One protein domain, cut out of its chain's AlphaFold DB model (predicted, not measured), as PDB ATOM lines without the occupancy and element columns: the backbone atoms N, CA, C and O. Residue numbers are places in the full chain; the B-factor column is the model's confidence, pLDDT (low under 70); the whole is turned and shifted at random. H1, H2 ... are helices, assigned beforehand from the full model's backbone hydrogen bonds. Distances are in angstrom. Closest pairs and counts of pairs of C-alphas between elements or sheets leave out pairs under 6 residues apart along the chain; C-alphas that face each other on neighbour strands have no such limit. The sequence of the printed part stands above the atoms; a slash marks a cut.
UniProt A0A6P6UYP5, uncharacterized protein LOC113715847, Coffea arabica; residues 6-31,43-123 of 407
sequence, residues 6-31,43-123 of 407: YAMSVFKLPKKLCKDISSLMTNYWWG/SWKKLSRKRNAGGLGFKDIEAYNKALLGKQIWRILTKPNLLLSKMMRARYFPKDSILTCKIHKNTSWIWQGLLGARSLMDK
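AT A GLANCE: This is residues 6 to 31 and 43 to 123 of the 407 residues of the protein "uncharacterized protein LOC113715847" of Coffea arabica (UniProt A0A6P6UYP5). One long helix, H4, makes the core of an elongated model: the short helices H1, H6 and H7 gather round its middle, H2 meets its beginning at a wide corner and runs away from it, and H5 turns off across its other end. H3 and the loop of residues 48 to 60 lie toward the H2 end, and the long link of residues 93 to 108 leads from H5 back to H6. The printed part has 107 residues with seven named helices, H1 to H7 in order along the chain, and no named strand; its class is all helix. It is loose, with a radius of gyration of the C-alphas of 16.4 A, and spans 51 by 30 by 22 A.

IN THESE COORDINATES: Find C-alpha 6 at (-19.822, 36.584, -9.594), where H1 begins; it covers residues 6 to 10. H2 follows at residues 15 to 30, 22.0 A long. After the cut comes H3, residues 44 to 47. Look next for C-alpha 61 at (-23.081, 42.713, 1.418); from there H4 runs 25.5 A to residue 78. H5 covers residues 83 to 92 and is 14.0 A long, H6 residues 109 to 115 and 9.9 A. H7, residues 118 to 122, ends with C-alpha 122 at (-10.774, 58.200, -5.899).

HOW THE PARTS SIT: Begin at H4, the hub, which touches five helices. H1 touches its residues 65 to 72; the closest C-alphas, of Ser 9 and Leu 68, are 5.0 A apart. H6 touches residues 69 to 73 of H4, about perpendicular at 76 degrees, with the C-alphas of Leu 69 and Leu 114 closest at 5.4 A. H7 touches residues 66 to 73 of H4, with the C-alphas of Gly 70 and Met 121 closest at 6.4 A. H1 and H6 only just touch, with 3 pairs of C-alphas within 8 A, the closest those of Val 10 and Ile 110 at 6.1 A. Residues 15 to 22 of H2 touch residues 61 to 62 of H4 at a steep tilt of 56 degrees, opposite ways; the C-alphas of Cys 18 and Ile 61 are closest, 5.7 A apart. H5 and H4 touch only at the corner, about perpendicular at 83 degrees, closest at the C-alphas of Ile 76 and Ser 85, 4.9 A. H3 is close to H2 but not clearly touching: the C-alphas of Thr 26 and Trp 44, the closest, are 6.8 A apart. In H1, H2, H4, H5, H6 and H7 every O i to N i+4 pair is within hydrogen-bond range; H3 is too short for such a pair.

THE WHOLE: The C-alphas farthest apart, of Gly 31 and Lys 95, are 52.8 A apart. Residues 32 to 42 are not printed, and C-alphas 31 and 43 stand 13.7 A apart across the cut. The links H3 to H4 and H5 to H6 are long. Mean pLDDT of the printed part is 84.7; look for values under 70 at residues 31, 43, 50, 52 to 54 and 56.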
ATOM      1  N   TYR A   6     -19.884  36.299  -8.165       85.81
ATOM      2  CA  TYR A   6     -19.822  36.584  -9.594       85.81
ATOM      3  C   TYR A   6     -20.763  37.733  -9.976       85.81
ATOM      4  O   TYR A   6     -20.300  38.756 -10.479       85.81
ATOM      5  N   ALA A   7     -22.051  37.631  -9.629       87.75
ATOM      6  CA  ALA A   7     -23.033  38.681  -9.900       87.75
ATOM      7  C   ALA A   7     -22.651  40.010  -9.227       87.75
ATOM      8  O   ALA A   7     -22.660  41.052  -9.875       87.75
ATOM      9  N   MET A   8     -22.205  39.974  -7.966       87.56
ATOM     10  CA  MET A   8     -21.715  41.157  -7.244       87.56
ATOM     11  C   MET A   8     -20.424  41.754  -7.823       87.56
ATOM     12  O   MET A   8     -20.066  42.878  -7.482       87.56
ATOM     13  N   SER A   9     -19.680  41.018  -8.647       87.00
ATOM     14  CA  SER A   9     -18.483  41.552  -9.301       87.00
ATOM     15  C   SER A   9     -18.789  42.313 -10.589       87.00
ATOM     16  O   SER A   9     -17.933  43.057 -11.058       87.00
ATOM     17  N   VAL A  10     -20.002  42.151 -11.127       87.50
ATOM     18  CA  VAL A  10     -20.447  42.739 -12.398       87.50
ATOM     19  C   VAL A  10     -21.534  43.791 -12.174       87.50
ATOM     20  O   VAL A  10     -21.501  44.856 -12.786       87.50
ATOM     21  N   PHE A  11     -22.477  43.520 -11.270       89.38
ATOM     22  CA  PHE A  11     -23.641  44.360 -11.019       89.38
ATOM     23  C   PHE A  11     -23.599  44.976  -9.630       89.38
ATOM     24  O   PHE A  11     -23.214  44.336  -8.650       89.38
ATOM     25  N   LYS A  12     -24.068  46.220  -9.531       91.25
ATOM     26  CA  LYS A  12     -24.381  46.839  -8.246       91.25
ATOM     27  C   LYS A  12     -25.754  46.359  -7.797       91.25
ATOM     28  O   LYS A  12     -26.752  46.666  -8.441       91.25
ATOM     29  N   LEU A  13     -25.796  45.608  -6.703       91.31
ATOM     30  CA  LEU A  13     -27.045  45.080  -6.174       91.31
ATOM     31  C   LEU A  13     -27.896  46.210  -5.566       91.31
ATOM     32  O   LEU A  13     -27.348  47.118  -4.926       91.31
ATOM     33  N   PRO A  14     -29.231  46.170  -5.721       92.00
ATOM     34  CA  PRO A  14     -30.120  47.085  -5.021       92.00
ATOM     35  C   PRO A  14     -29.943  46.975  -3.505       92.00
ATOM     36  O   PRO A  14     -29.842  45.877  -2.958       92.00
ATOM     37  N   LYS A  15     -29.982  48.110  -2.797       90.62
ATOM     38  CA  LYS A  15     -29.852  48.130  -1.328       90.62
ATOM     39  C   LYS A  15     -30.891  47.249  -0.633       90.62
ATOM     40  O   LYS A  15     -30.570  46.633   0.375       90.62
ATOM     41  N   LYS A  16     -32.118  47.191  -1.171       92.81
ATOM     42  CA  LYS A  16     -33.187  46.317  -0.667       92.81
ATOM     43  C   LYS A  16     -32.764  44.848  -0.737       92.81
ATOM     44  O   LYS A  16     -32.702  44.210   0.298       92.81
ATOM     45  N   LEU A  17     -32.295  44.385  -1.897       90.81
ATOM     46  CA  LEU A  17     -31.785  43.022  -2.062       90.81
ATOM     47  C   LEU A  17     -30.603  42.714  -1.124       90.81
ATOM     48  O   LEU A  17     -30.557  41.645  -0.529       90.81
ATOM     49  N   CYS A  18     -29.662  43.647  -0.938       89.62
ATOM     50  CA  CYS A  18     -28.572  43.465   0.032       89.62
ATOM     51  C   CYS A  18     -29.093  43.282   1.466       89.62
ATOM     52  O   CYS A  18     -28.546  42.469   2.215       89.62
ATOM     53  N   LYS A  19     -30.132  44.038   1.852       88.62
ATOM     54  CA  LYS A  19     -30.798  43.893   3.151       88.62
ATOM     55  C   LYS A  19     -31.523  42.556   3.245       88.62
ATOM     56  O   LYS A  19     -31.320  41.872   4.233       88.62
ATOM     57  N   ASP A  20     -32.260  42.155   2.213       88.62
ATOM     58  CA  ASP A  20     -32.992  40.886   2.182       88.62
ATOM     59  C   ASP A  20     -32.033  39.689   2.308       88.62
ATOM     60  O   ASP A  20     -32.250  38.808   3.134       88.62
ATOM     61  N   ILE A  21     -30.902  39.704   1.588       86.62
ATOM     62  CA  ILE A  21     -29.837  38.695   1.726       86.62
ATOM     63  C   ILE A  21     -29.258  38.710   3.145       86.62
ATOM     64  O   ILE A  21     -29.088  37.655   3.750       86.62
ATOM     65  N   SER A  22     -28.968  39.892   3.698       84.12
ATOM     66  CA  SER A  22     -28.443  40.004   5.066       84.12
ATOM     67  C   SER A  22     -29.448  39.477   6.096       84.12
ATOM     68  O   SER A  22     -29.046  38.793   7.033       84.12
ATOM     69  N   SER A  23     -30.744  39.731   5.907       82.00
ATOM     70  CA  SER A  23     -31.827  39.201   6.739       82.00
ATOM     71  C   SER A  23     -31.924  37.684   6.628       82.00
ATOM     72  O   SER A  23     -31.974  37.018   7.652       82.00
ATOM     73  N   LEU A  24     -31.853  37.114   5.422       83.50
ATOM     74  CA  LEU A  24     -31.816  35.660   5.226       83.50
ATOM     75  C   LEU A  24     -30.599  35.023   5.904       83.50
ATOM     76  O   LEU A  24     -30.732  33.987   6.545       83.50
ATOM     77  N   MET A  25     -29.421  35.643   5.814       79.31
ATOM     78  CA  MET A  25     -28.228  35.168   6.521       79.31
ATOM     79  C   MET A  25     -28.381  35.282   8.044       79.31
ATOM     80  O   MET A  25     -27.955  34.388   8.771       79.31
ATOM     81  N   THR A  26     -29.010  36.357   8.523       77.19
ATOM     82  CA  THR A  26     -29.288  36.578   9.949       77.19
ATOM     83  C   THR A  26     -30.287  35.542  10.472       77.19
ATOM     84  O   THR A  26     -30.052  34.952  11.521       77.19
ATOM     85  N   ASN A  27     -31.356  35.269   9.723       75.88
ATOM     86  CA  ASN A  27     -32.363  34.259  10.041       75.88
ATOM     87  C   ASN A  27     -31.812  32.841   9.915       75.88
ATOM     88  O   ASN A  27     -32.193  31.979  10.681       75.88
ATOM     89  N   TYR A  28     -30.891  32.580   8.993       77.56
ATOM     90  CA  TYR A  28     -30.206  31.291   8.946       77.56
ATOM     91  C   TYR A  28     -29.319  31.081  10.180       77.56
ATOM     92  O   TYR A  28     -29.254  29.983  10.717       77.56
ATOM     93  N   TRP A  29     -28.628  32.133  10.632       71.44
ATOM     94  CA  TRP A  29     -27.698  32.042  11.758       71.44
ATOM     95  C   TRP A  29     -28.395  32.018  13.125       71.44
ATOM     96  O   TRP A  29     -27.892  31.400  14.058       71.44
ATOM     97  N   TRP A  30     -29.529  32.708  13.255       70.88
ATOM     98  CA  TRP A  30     -30.259  32.848  14.519       70.88
ATOM     99  C   TRP A  30     -31.640  32.183  14.526       70.88
ATOM    100  O   TRP A  30     -32.237  32.078  15.589       70.88
ATOM    101  N   GLY A  31     -32.174  31.759  13.383       64.38
ATOM    102  CA  GLY A  31     -33.510  31.169  13.262       64.38
ATOM    103  C   GLY A  31     -33.531  29.653  13.453       64.38
ATOM    104  O   GLY A  31     -32.500  28.986  13.458       64.38
ATOM    105  N   SER A  43     -26.690  42.651  16.411       69.75
ATOM    106  CA  SER A  43     -27.048  43.135  15.078       69.75
ATOM    107  C   SER A  43     -26.040  42.686  14.018       69.75
ATOM    108  O   SER A  43     -24.828  42.664  14.257       69.75
ATOM    109  N   TRP A  44     -26.518  42.423  12.798       75.25
ATOM    110  CA  TRP A  44     -25.669  42.024  11.667       75.25
ATOM    111  C   TRP A  44     -24.523  43.013  11.400       75.25
ATOM    112  O   TRP A  44     -23.407  42.619  11.058       75.25
ATOM    113  N   LYS A  45     -24.760  44.309  11.647       77.44
ATOM    114  CA  LYS A  45     -23.746  45.371  11.554       77.44
ATOM    115  C   LYS A  45     -22.600  45.189  12.557       77.44
ATOM    116  O   LYS A  45     -21.459  45.488  12.217       77.44
ATOM    117  N   LYS A  46     -22.876  44.717  13.781       75.81
ATOM    118  CA  LYS A  46     -21.835  44.395  14.774       75.81
ATOM    119  C   LYS A  46     -21.082  43.126  14.374       75.81
ATOM    120  O   LYS A  46     -19.855  43.130  14.379       75.81
ATOM    121  N   LEU A  47     -21.798  42.092  13.932       75.69
ATOM    122  CA  LEU A  47     -21.185  40.830  13.504       75.69
ATOM    123  C   LEU A  47     -20.302  40.992  12.251       75.69
ATOM    124  O   LEU A  47     -19.293  40.301  12.114       75.69
ATOM    125  N   SER A  48     -20.641  41.942  11.374       74.94
ATOM    126  CA  SER A  48     -19.885  42.248  10.150       74.94
ATOM    127  C   SER A  48     -18.621  43.088  10.375       74.94
ATOM    128  O   SER A  48     -17.893  43.401   9.431       74.94
ATOM    129  N   ARG A  49     -18.331  43.492  11.620       73.25
ATOM    130  CA  ARG A  49     -17.054  44.135  11.947       73.25
ATOM    131  C   ARG A  49     -15.913  43.128  11.820       73.25
ATOM    132  O   ARG A  49     -16.099  41.914  11.918       73.25
ATOM    133  N   LYS A  50     -14.702  43.648  11.624       69.88
ATOM    134  CA  LYS A  50     -13.484  42.834  11.677       69.88
ATOM    135  C   LYS A  50     -13.351  42.182  13.060       69.88
ATOM    136  O   LYS A  50     -13.787  42.764  14.052       69.88
ATOM    137  N   ARG A  51     -12.700  41.016  13.127       70.00
ATOM    138  CA  ARG A  51     -12.470  40.287  14.389       70.00
ATOM    139  C   ARG A  51     -11.741  41.130  15.432       70.00
ATOM    140  O   ARG A  51     -12.187  41.229  16.564       70.00
ATOM    141  N   ASN A  52     -10.711  41.855  15.004       66.19
ATOM    142  CA  ASN A  52      -9.970  42.792  15.853       66.19
ATOM    143  C   ASN A  52     -10.764  44.043  16.285       66.19
ATOM    144  O   ASN A  52     -10.278  44.815  17.097       66.19
ATOM    145  N   ALA A  53     -11.965  44.259  15.744       67.94
ATOM    146  CA  ALA A  53     -12.876  45.338  16.124       67.94
ATOM    147  C   ALA A  53     -14.140  44.800  16.831       67.94
ATOM    148  O   ALA A  53     -15.183  45.465  16.825       67.94
ATOM    149  N   GLY A  54     -14.069  43.579  17.380       65.69
ATOM    150  CA  GLY A  54     -15.145  42.939  18.144       65.69
ATOM    151  C   GLY A  54     -16.282  42.341  17.306       65.69
ATOM    152  O   GLY A  54     -17.374  42.142  17.830       65.69
ATOM    153  N   GLY A  55     -16.076  42.102  16.004       74.12
ATOM    154  CA  GLY A  55     -17.034  41.392  15.142       74.12
ATOM    155  C   GLY A  55     -16.642  39.939  14.858       74.12
ATOM    156  O   GLY A  55     -15.569  39.487  15.239       74.12
ATOM    157  N   LEU A  56     -17.481  39.202  14.124       68.94
ATOM    158  CA  LEU A  56     -17.190  37.818  13.710       68.94
ATOM    159  C   LEU A  56     -16.524  37.732  12.327       68.94
ATOM    160  O   LEU A  56     -16.064  36.663  11.918       68.94
ATOM    161  N   GLY A  57     -16.422  38.859  11.616       71.56
ATOM    162  CA  GLY A  57     -15.867  38.918  10.267       71.56
ATOM    163  C   GLY A  57     -16.867  38.551   9.169       71.56
ATOM    164  O   GLY A  57     -16.440  38.208   8.063       71.56
ATOM    165  N   PHE A  58     -18.178  38.629   9.437       78.81
ATOM    166  CA  PHE A  58     -19.168  38.565   8.360       78.81
ATOM    167  C   PHE A  58     -18.995  39.742   7.398       78.81
ATOM    168  O   PHE A  58     -18.471  40.801   7.741       78.81
ATOM    169  N   LYS A  59     -19.398  39.539   6.146       79.88
ATOM    170  CA  LYS A  59     -19.302  40.577   5.123       79.88
ATOM    171  C   LYS A  59     -20.578  41.404   5.142       79.88
ATOM    172  O   LYS A  59     -21.668  40.859   5.001       79.88
ATOM    173  N   ASP A  60     -20.430  42.720   5.226       85.19
ATOM    174  CA  ASP A  60     -21.483  43.631   4.793       85.19
ATOM    175  C   ASP A  60     -21.639  43.480   3.271       85.19
ATOM    176  O   ASP A  60     -20.685  43.702   2.519       85.19
ATOM    177  N   ILE A  61     -22.820  43.049   2.823       87.62
ATOM    178  CA  ILE A  61     -23.081  42.713   1.418       87.62
ATOM    179  C   ILE A  61     -22.953  43.938   0.513       87.62
ATOM    180  O   ILE A  61     -22.375  43.843  -0.570       87.62
ATOM    181  N   GLU A  62     -23.440  45.097   0.959       89.50
ATOM    182  CA  GLU A  62     -23.358  46.331   0.178       89.50
ATOM    183  C   GLU A  62     -21.898  46.779   0.047       89.50
ATOM    184  O   GLU A  62     -21.436  47.106  -1.052       89.50
ATOM    185  N   ALA A  63     -21.149  46.757   1.153       86.69
ATOM    186  CA  ALA A  63     -19.735  47.113   1.153       86.69
ATOM    187  C   ALA A  63     -18.902  46.131   0.314       86.69
ATOM    188  O   ALA A  63     -18.025  46.549  -0.444       86.69
ATOM    189  N   TYR A  64     -19.197  44.832   0.401       88.44
ATOM    190  CA  TYR A  64     -18.510  43.793  -0.360       88.44
ATOM    191  C   TYR A  64     -18.781  43.908  -1.865       88.44
ATOM    192  O   TYR A  64     -17.840  43.860  -2.656       88.44
ATOM    193  N   ASN A  65     -20.034  44.143  -2.269       92.00
ATOM    194  CA  ASN A  65     -20.396  44.392  -3.664       92.00
ATOM    195  C   ASN A  65     -19.674  45.627  -4.227       92.00
ATOM    196  O   ASN A  65     -19.031  45.540  -5.273       92.00
ATOM    197  N   LYS A  66     -19.679  46.750  -3.494       89.94
ATOM    198  CA  LYS A  66     -18.921  47.956  -3.874       89.94
ATOM    199  C   LYS A  66     -17.419  47.689  -4.000       89.94
ATOM    200  O   LYS A  66     -16.801  48.166  -4.948       89.94
ATOM    201  N   ALA A  67     -16.831  46.910  -3.092       88.75
ATOM    202  CA  ALA A  67     -15.412  46.562  -3.146       88.75
ATOM    203  C   ALA A  67     -15.063  45.696  -4.369       88.75
ATOM    204  O   ALA A  67     -14.031  45.917  -5.004       88.75
ATOM    205  N   LEU A  68     -15.921  44.738  -4.737       89.31
ATOM    206  CA  LEU A  68     -15.727  43.917  -5.937       89.31
ATOM    207  C   LEU A  68     -15.817  44.745  -7.223       89.31
ATOM    208  O   LEU A  68     -15.000  44.556  -8.124       89.31
ATOM    209  N   LEU A  69     -16.745  45.700  -7.290       91.06
ATOM    210  CA  LEU A  69     -16.831  46.650  -8.403       91.06
ATOM    211  C   LEU A  69     -15.590  47.557  -8.460       91.06
ATOM    212  O   LEU A  69     -15.005  47.738  -9.526       91.06
ATOM    213  N   GLY A  70     -15.109  48.039  -7.309       91.12
ATOM    214  CA  GLY A  70     -13.838  48.765  -7.206       91.12
ATOM    215  C   GLY A  70     -12.642  47.944  -7.706       91.12
ATOM    216  O   GLY A  70     -11.795  48.453  -8.439       91.12
ATOM    217  N   LYS A  71     -12.605  46.637  -7.413       89.50
ATOM    218  CA  LYS A  71     -11.590  45.712  -7.948       89.50
ATOM    219  C   LYS A  71     -11.627  45.630  -9.479       89.50
ATOM    220  O   LYS A  71     -10.570  45.515 -10.098       89.50
ATOM    221  N   GLN A  72     -12.802  45.718 -10.104       91.56
ATOM    222  CA  GLN A  72     -12.890  45.779 -11.568       91.56
ATOM    223  C   GLN A  72     -12.355  47.105 -12.116       91.56
ATOM    224  O   GLN A  72     -11.582  47.083 -13.071       91.56
ATOM    225  N   ILE A  73     -12.669  48.244 -11.483       92.00
ATOM    226  CA  ILE A  73     -12.070  49.543 -11.846       92.00
ATOM    227  C   ILE A  73     -10.542  49.462 -11.763       92.00
ATOM    228  O   ILE A  73      -9.845  49.857 -12.695       92.00
ATOM    229  N   TRP A  74     -10.011  48.887 -10.679       91.00
ATOM    230  CA  TRP A  74      -8.575  48.679 -10.501       91.00
ATOM    231  C   TRP A  74      -7.958  47.856 -11.635       91.00
ATOM    232  O   TRP A  74      -6.903  48.203 -12.167       91.00
ATOM    233  N   ARG A  75      -8.625  46.768 -12.032       90.75
ATOM    234  CA  ARG A  75      -8.188  45.911 -13.137       90.75
ATOM    235  C   ARG A  75      -8.192  46.662 -14.469       90.75
ATOM    236  O   ARG A  75      -7.239  46.518 -15.227       90.75
ATOM    237  N   ILE A  76      -9.211  47.485 -14.727       91.00
ATOM    238  CA  ILE A  76      -9.294  48.324 -15.932       91.00
ATOM    239  C   ILE A  76      -8.126  49.321 -15.976       91.00
ATOM    240  O   ILE A  76      -7.495  49.473 -17.020       91.00
ATOM    241  N   LEU A  77      -7.794  49.945 -14.841       88.44
ATOM    242  CA  LEU A  77      -6.694  50.910 -14.730       88.44
ATOM    243  C   LEU A  77      -5.305  50.276 -14.876       88.44
ATOM    244  O   LEU A  77      -4.439  50.833 -15.541       88.44
ATOM    245  N   THR A  78      -5.072  49.130 -14.234       85.25
ATOM    246  CA  THR A  78      -3.738  48.504 -14.157       85.25
ATOM    247  C   THR A  78      -3.439  47.541 -15.297       85.25
ATOM    248  O   THR A  78      -2.278  47.220 -15.549       85.25
ATOM    249  N   LYS A  79      -4.473  47.050 -15.986       88.69
ATOM    250  CA  LYS A  79      -4.354  46.115 -17.109       88.69
ATOM    251  C   LYS A  79      -5.142  46.652 -18.312       88.69
ATOM    252  O   LYS A  79      -6.156  46.056 -18.690       88.69
ATOM    253  N   PRO A  80      -4.682  47.750 -18.945       88.75
ATOM    254  CA  PRO A  80      -5.397  48.395 -20.051       88.75
ATOM    255  C   PRO A  80      -5.499  47.518 -21.309       88.75
ATOM    256  O   PRO A  80      -6.403  47.709 -22.116       88.75
ATOM    257  N   ASN A  81      -4.614  46.527 -21.457       89.75
ATOM    258  CA  ASN A  81      -4.550  45.665 -22.640       89.75
ATOM    259  C   ASN A  81      -5.508  44.464 -22.619       89.75
ATOM    260  O   ASN A  81      -5.615  43.767 -23.625       89.75
ATOM    261  N   LEU A  82      -6.220  44.220 -21.514       93.12
ATOM    262  CA  LEU A  82      -7.249  43.179 -21.473       93.12
ATOM    263  C   LEU A  82      -8.403  43.530 -22.415       93.12
ATOM    264  O   LEU A  82      -8.781  44.696 -22.509       93.12
ATOM    265  N   LEU A  83      -9.017  42.517 -23.032       94.19
ATOM    266  CA  LEU A  83     -10.181  42.706 -23.906       94.19
ATOM    267  C   LEU A  83     -11.286  43.516 -23.214       94.19
ATOM    268  O   LEU A  83     -11.763  44.502 -23.764       94.19
ATOM    269  N   LEU A  84     -11.613  43.164 -21.965       90.19
ATOM    270  CA  LEU A  84     -12.574  43.909 -21.149       90.19
ATOM    271  C   LEU A  84     -12.170  45.384 -20.990       90.19
ATOM    272  O   LEU A  84     -12.995  46.264 -21.198       90.19
ATOM    273  N   SER A  85     -10.909  45.672 -20.659       93.38
ATOM    274  CA  SER A  85     -10.421  47.048 -20.493       93.38
ATOM    275  C   SER A  85     -10.509  47.841 -21.798       93.38
ATOM    276  O   SER A  85     -10.985  48.976 -21.790       93.38
ATOM    277  N   LYS A  86     -10.107  47.231 -22.922       94.62
ATOM    278  CA  LYS A  86     -10.180  47.833 -24.260       94.62
ATOM    279  C   LYS A  86     -11.626  48.131 -24.659       94.62
ATOM    280  O   LYS A  86     -11.914  49.254 -25.064       94.62
ATOM    281  N   MET A  87     -12.529  47.165 -24.482       93.88
ATOM    282  CA  MET A  87     -13.957  47.303 -24.782       93.88
ATOM    283  C   MET A  87     -14.606  48.401 -23.930       93.88
ATOM    284  O   MET A  87     -15.290  49.274 -24.460       93.88
ATOM    285  N   MET A  88     -14.369  48.390 -22.614       92.25
ATOM    286  CA  MET A  88     -14.928  49.387 -21.698       92.25
ATOM    287  C   MET A  88     -14.424  50.794 -22.025       92.25
ATOM    288  O   MET A  88     -15.221  51.730 -22.059       92.25
ATOM    289  N   ARG A  89     -13.126  50.935 -22.327       92.50
ATOM    290  CA  ARG A  89     -12.536  52.206 -22.763       92.50
ATOM    291  C   ARG A  89     -13.169  52.692 -24.060       92.50
ATOM    292  O   ARG A  89     -13.673  53.806 -24.088       92.50
ATOM    293  N   ALA A  90     -13.197  51.859 -25.100       92.62
ATOM    294  CA  ALA A  90     -13.739  52.229 -26.406       92.62
ATOM    295  C   ALA A  90     -15.211  52.664 -26.330       92.62
ATOM    296  O   ALA A  90     -15.594  53.644 -26.961       92.62
ATOM    297  N   ARG A  91     -16.023  51.967 -25.525       91.50
ATOM    298  CA  ARG A  91     -17.459  52.239 -25.412       91.50
ATOM    299  C   ARG A  91     -17.801  53.433 -24.524       91.50
ATOM    300  O   ARG A  91     -18.738  54.158 -24.841       91.50
ATOM    301  N   TYR A  92     -17.122  53.595 -23.388       90.75
ATOM    302  CA  TYR A  92     -17.582  54.512 -22.335       90.75
ATOM    303  C   TYR A  92     -16.651  55.691 -22.055       90.75
ATOM    304  O   TYR A  92     -17.119  56.722 -21.582       90.75
ATOM    305  N   PHE A  93     -15.348  55.557 -22.304       90.75
ATOM    306  CA  PHE A  93     -14.364  56.607 -22.019       90.75
ATOM    307  C   PHE A  93     -13.204  56.560 -23.031       90.75
ATOM    308  O   PHE A  93     -12.057  56.333 -22.651       90.75
ATOM    309  N   PRO A  94     -13.461  56.767 -24.338       88.44
ATOM    310  CA  PRO A  94     -12.428  56.598 -25.363       88.44
ATOM    311  C   PRO A  94     -11.305  57.637 -25.254       88.44
ATOM    312  O   PRO A  94     -10.158  57.333 -25.570       88.44
ATOM    313  N   LYS A  95     -11.635  58.852 -24.791       85.12
ATOM    314  CA  LYS A  95     -10.709  59.989 -24.650       85.12
ATOM    315  C   LYS A  95     -10.419  60.370 -23.193       85.12
ATOM    316  O   LYS A  95      -9.532  61.178 -22.940       85.12
ATOM    317  N   ASP A  96     -11.152  59.779 -22.253       83.88
ATOM    318  CA  ASP A  96     -11.120  60.121 -20.831       83.88
ATOM    319  C   ASP A  96     -10.541  58.978 -19.987       83.88
ATOM    320  O   ASP A  96     -10.280  57.877 -20.469       83.88
ATOM    321  N   SER A  97     -10.367  59.221 -18.687       86.12
ATOM    322  CA  SER A  97     -10.100  58.170 -17.703       86.12
ATOM    323  C   SER A  97     -11.404  57.706 -17.065       86.12
ATOM    324  O   SER A  97     -12.286  58.518 -16.795       86.12
ATOM    325  N   ILE A  98     -11.503  56.425 -16.703       88.81
ATOM    326  CA  ILE A  98     -12.607  55.907 -15.875       88.81
ATOM    327  C   ILE A  98     -12.765  56.686 -14.552       88.81
ATOM    328  O   ILE A  98     -13.866  56.752 -14.009       88.81
ATOM    329  N   LEU A  99     -11.684  57.315 -14.065       87.88
ATOM    330  CA  LEU A  99     -11.654  58.151 -12.859       87.88
ATOM    331  C   LEU A  99     -12.098  59.602 -13.081       87.88
ATOM    332  O   LEU A  99     -12.306  60.315 -12.100       87.88
ATOM    333  N   THR A 100     -12.266  60.061 -14.325       86.12
ATOM    334  CA  THR A 100     -12.676  61.448 -14.642       86.12
ATOM    335  C   THR A 100     -13.888  61.541 -15.570       86.12
ATOM    336  O   THR A 100     -14.577  62.556 -15.539       86.12
ATOM    337  N   CYS A 101     -14.223  60.483 -16.312       87.31
ATOM    338  CA  CYS A 101     -15.272  60.488 -17.330       87.31
ATOM    339  C   CYS A 101     -16.647  60.907 -16.784       87.31
ATOM    340  O   CYS A 101     -17.008  60.592 -15.642       87.31
ATOM    341  N   LYS A 102     -17.436  61.593 -17.615       83.75
ATOM    342  CA  LYS A 102     -18.802  62.004 -17.269       83.75
ATOM    343  C   LYS A 102     -19.762  60.811 -17.308       83.75
ATOM    344  O   LYS A 102     -19.554  59.843 -18.038       83.75
ATOM    345  N   ILE A 103     -20.824  60.882 -16.509       80.19
ATOM    346  CA  ILE A 103     -21.878  59.861 -16.499       80.19
ATOM    347  C   ILE A 103     -22.971  60.293 -17.471       80.19
ATOM    348  O   ILE A 103     -23.665  61.278 -17.225       80.19
ATOM    349  N   HIS A 104     -23.129  59.561 -18.569       78.38
ATOM    350  CA  HIS A 104     -24.219  59.792 -19.511       78.38
ATOM    351  C   HIS A 104     -25.503  59.093 -19.036       78.38
ATOM    352  O   HIS A 104     -25.462  57.968 -18.517       78.38
ATOM    353  N   LYS A 105     -26.648  59.765 -19.221       70.31
ATOM    354  CA  LYS A 105     -27.982  59.171 -19.031       70.31
ATOM    355  C   LYS A 105     -28.151  58.022 -20.048       70.31
ATOM    356  O   LYS A 105     -27.614  58.109 -21.147       70.31
ATOM    357  N   ASN A 106     -28.837  56.941 -19.669       76.50
ATOM    358  CA  ASN A 106     -29.073  55.731 -20.490       76.50
ATOM    359  C   ASN A 106     -27.843  54.849 -20.788       76.50
ATOM    360  O   ASN A 106     -27.734  54.222 -21.839       76.50
ATOM    361  N   THR A 107     -26.907  54.763 -19.846       86.44
ATOM    362  CA  THR A 107     -25.804  53.792 -19.911       86.44
ATOM    363  C   THR A 107     -26.195  52.429 -19.330       86.44
ATOM    364  O   THR A 107     -27.188  52.307 -18.618       86.44
ATOM    365  N   SER A 108     -25.412  51.387 -19.630       89.62
ATOM    366  CA  SER A 108     -25.698  50.030 -19.144       89.62
ATOM    367  C   SER A 108     -25.646  49.950 -17.616       89.62
ATOM    368  O   SER A 108     -24.829  50.611 -16.971       89.62
ATOM    369  N   TRP A 109     -26.457  49.065 -17.037       87.62
ATOM    370  CA  TRP A 109     -26.450  48.788 -15.597       87.62
ATOM    371  C   TRP A 109     -25.069  48.375 -15.070       87.62
ATOM    372  O   TRP A 109     -24.696  48.740 -13.956       87.62
ATOM    373  N   ILE A 110     -24.280  47.667 -15.887       89.06
ATOM    374  CA  ILE A 110     -22.893  47.292 -15.571       89.06
ATOM    375  C   ILE A 110     -22.035  48.550 -15.400       89.06
ATOM    376  O   ILE A 110     -21.334  48.702 -14.399       89.06
ATOM    377  N   TRP A 111     -22.114  49.483 -16.352       90.44
ATOM    378  CA  TRP A 111     -21.347  50.726 -16.306       90.44
ATOM    379  C   TRP A 111     -21.758  51.621 -15.138       90.44
ATOM    380  O   TRP A 111     -20.904  52.115 -14.405       90.44
ATOM    381  N   GLN A 112     -23.063  51.774 -14.913       88.75
ATOM    382  CA  GLN A 112     -23.588  52.518 -13.769       88.75
ATOM    383  C   GLN A 112     -23.160  51.891 -12.436       88.75
ATOM    384  O   GLN A 112     -22.821  52.606 -11.490       88.75
ATOM    385  N   GLY A 113     -23.134  50.557 -12.361       89.50
ATOM    386  CA  GLY A 113     -22.648  49.822 -11.201       89.50
ATOM    387  C   GLY A 113     -21.173  50.097 -10.923       89.50
ATOM    388  O   GLY A 113     -20.829  50.491  -9.807       89.50
ATOM    389  N   LEU A 114     -20.324  49.973 -11.949       90.25
ATOM    390  CA  LEU A 114     -18.896  50.291 -11.869       90.25
ATOM    391  C   LEU A 114     -18.668  51.739 -11.436       90.25
ATOM    392  O   LEU A 114     -18.002  51.975 -10.433       90.25
ATOM    393  N   LEU A 115     -19.275  52.719 -12.108       89.12
ATOM    394  CA  LEU A 115     -19.131  54.125 -11.720       89.12
ATOM    395  C   LEU A 115     -19.680  54.414 -10.319       89.12
ATOM    396  O   LEU A 115     -19.137  55.253  -9.606       89.12
ATOM    397  N   GLY A 116     -20.684  53.661  -9.868       86.94
ATOM    398  CA  GLY A 116     -21.180  53.712  -8.497       86.94
ATOM    399  C   GLY A 116     -20.155  53.310  -7.426       86.94
ATOM    400  O   GLY A 116     -20.395  53.595  -6.252       86.94
ATOM    401  N   ALA A 117     -19.047  52.661  -7.802       88.62
ATOM    402  CA  ALA A 117     -17.919  52.326  -6.932       88.62
ATOM    403  C   ALA A 117     -16.686  53.226  -7.153       88.62
ATOM    404  O   ALA A 117     -15.705  53.106  -6.421       88.62
ATOM    405  N   ARG A 118     -16.718  54.150  -8.119       88.75
ATOM    406  CA  ARG A 118     -15.590  55.038  -8.445       88.75
ATOM    407  C   ARG A 118     -15.180  55.940  -7.286       88.75
ATOM    408  O   ARG A 118     -13.996  56.024  -6.984       88.75
ATOM    409  N   SER A 119     -16.144  56.523  -6.576       84.69
ATOM    410  CA  SER A 119     -15.866  57.397  -5.427       84.69
ATOM    411  C   SER A 119     -15.107  56.690  -4.298       84.69
ATOM    412  O   SER A 119     -14.360  57.328  -3.560       84.69
ATOM    413  N   LEU A 120     -15.248  55.364  -4.180       84.00
ATOM    414  CA  LEU A 120     -14.457  54.563  -3.246       84.00
ATOM    415  C   LEU A 120     -12.981  54.521  -3.660       84.00
ATOM    416  O   LEU A 120     -12.111  54.499  -2.798       84.00
ATOM    417  N   MET A 121     -12.706  54.503  -4.963       84.19
ATOM    418  CA  MET A 121     -11.361  54.414  -5.532       84.19
ATOM    419  C   MET A 121     -10.638  55.760  -5.503       84.19
ATOM    420  O   MET A 121      -9.434  55.789  -5.252       84.19
ATOM    421  N   ASP A 122     -11.358  56.866  -5.709       78.56
ATOM    422  CA  ASP A 122     -10.774  58.200  -5.899       78.56
ATOM    423  C   ASP A 122      -9.836  58.622  -4.765       78.56
ATOM    424  O   ASP A 122      -8.830  59.272  -5.034       78.56
ATOM    425  N   LYS A 123     -10.107  58.213  -3.515       76.12
ATOM    426  CA  LYS A 123      -9.263  58.520  -2.346       76.12
ATOM    427  C   LYS A 123      -7.961  57.717  -2.298       76.12
ATOM    428  O   LYS A 123      -6.962  58.215  -1.782       76.12
TER     429      LYS A 123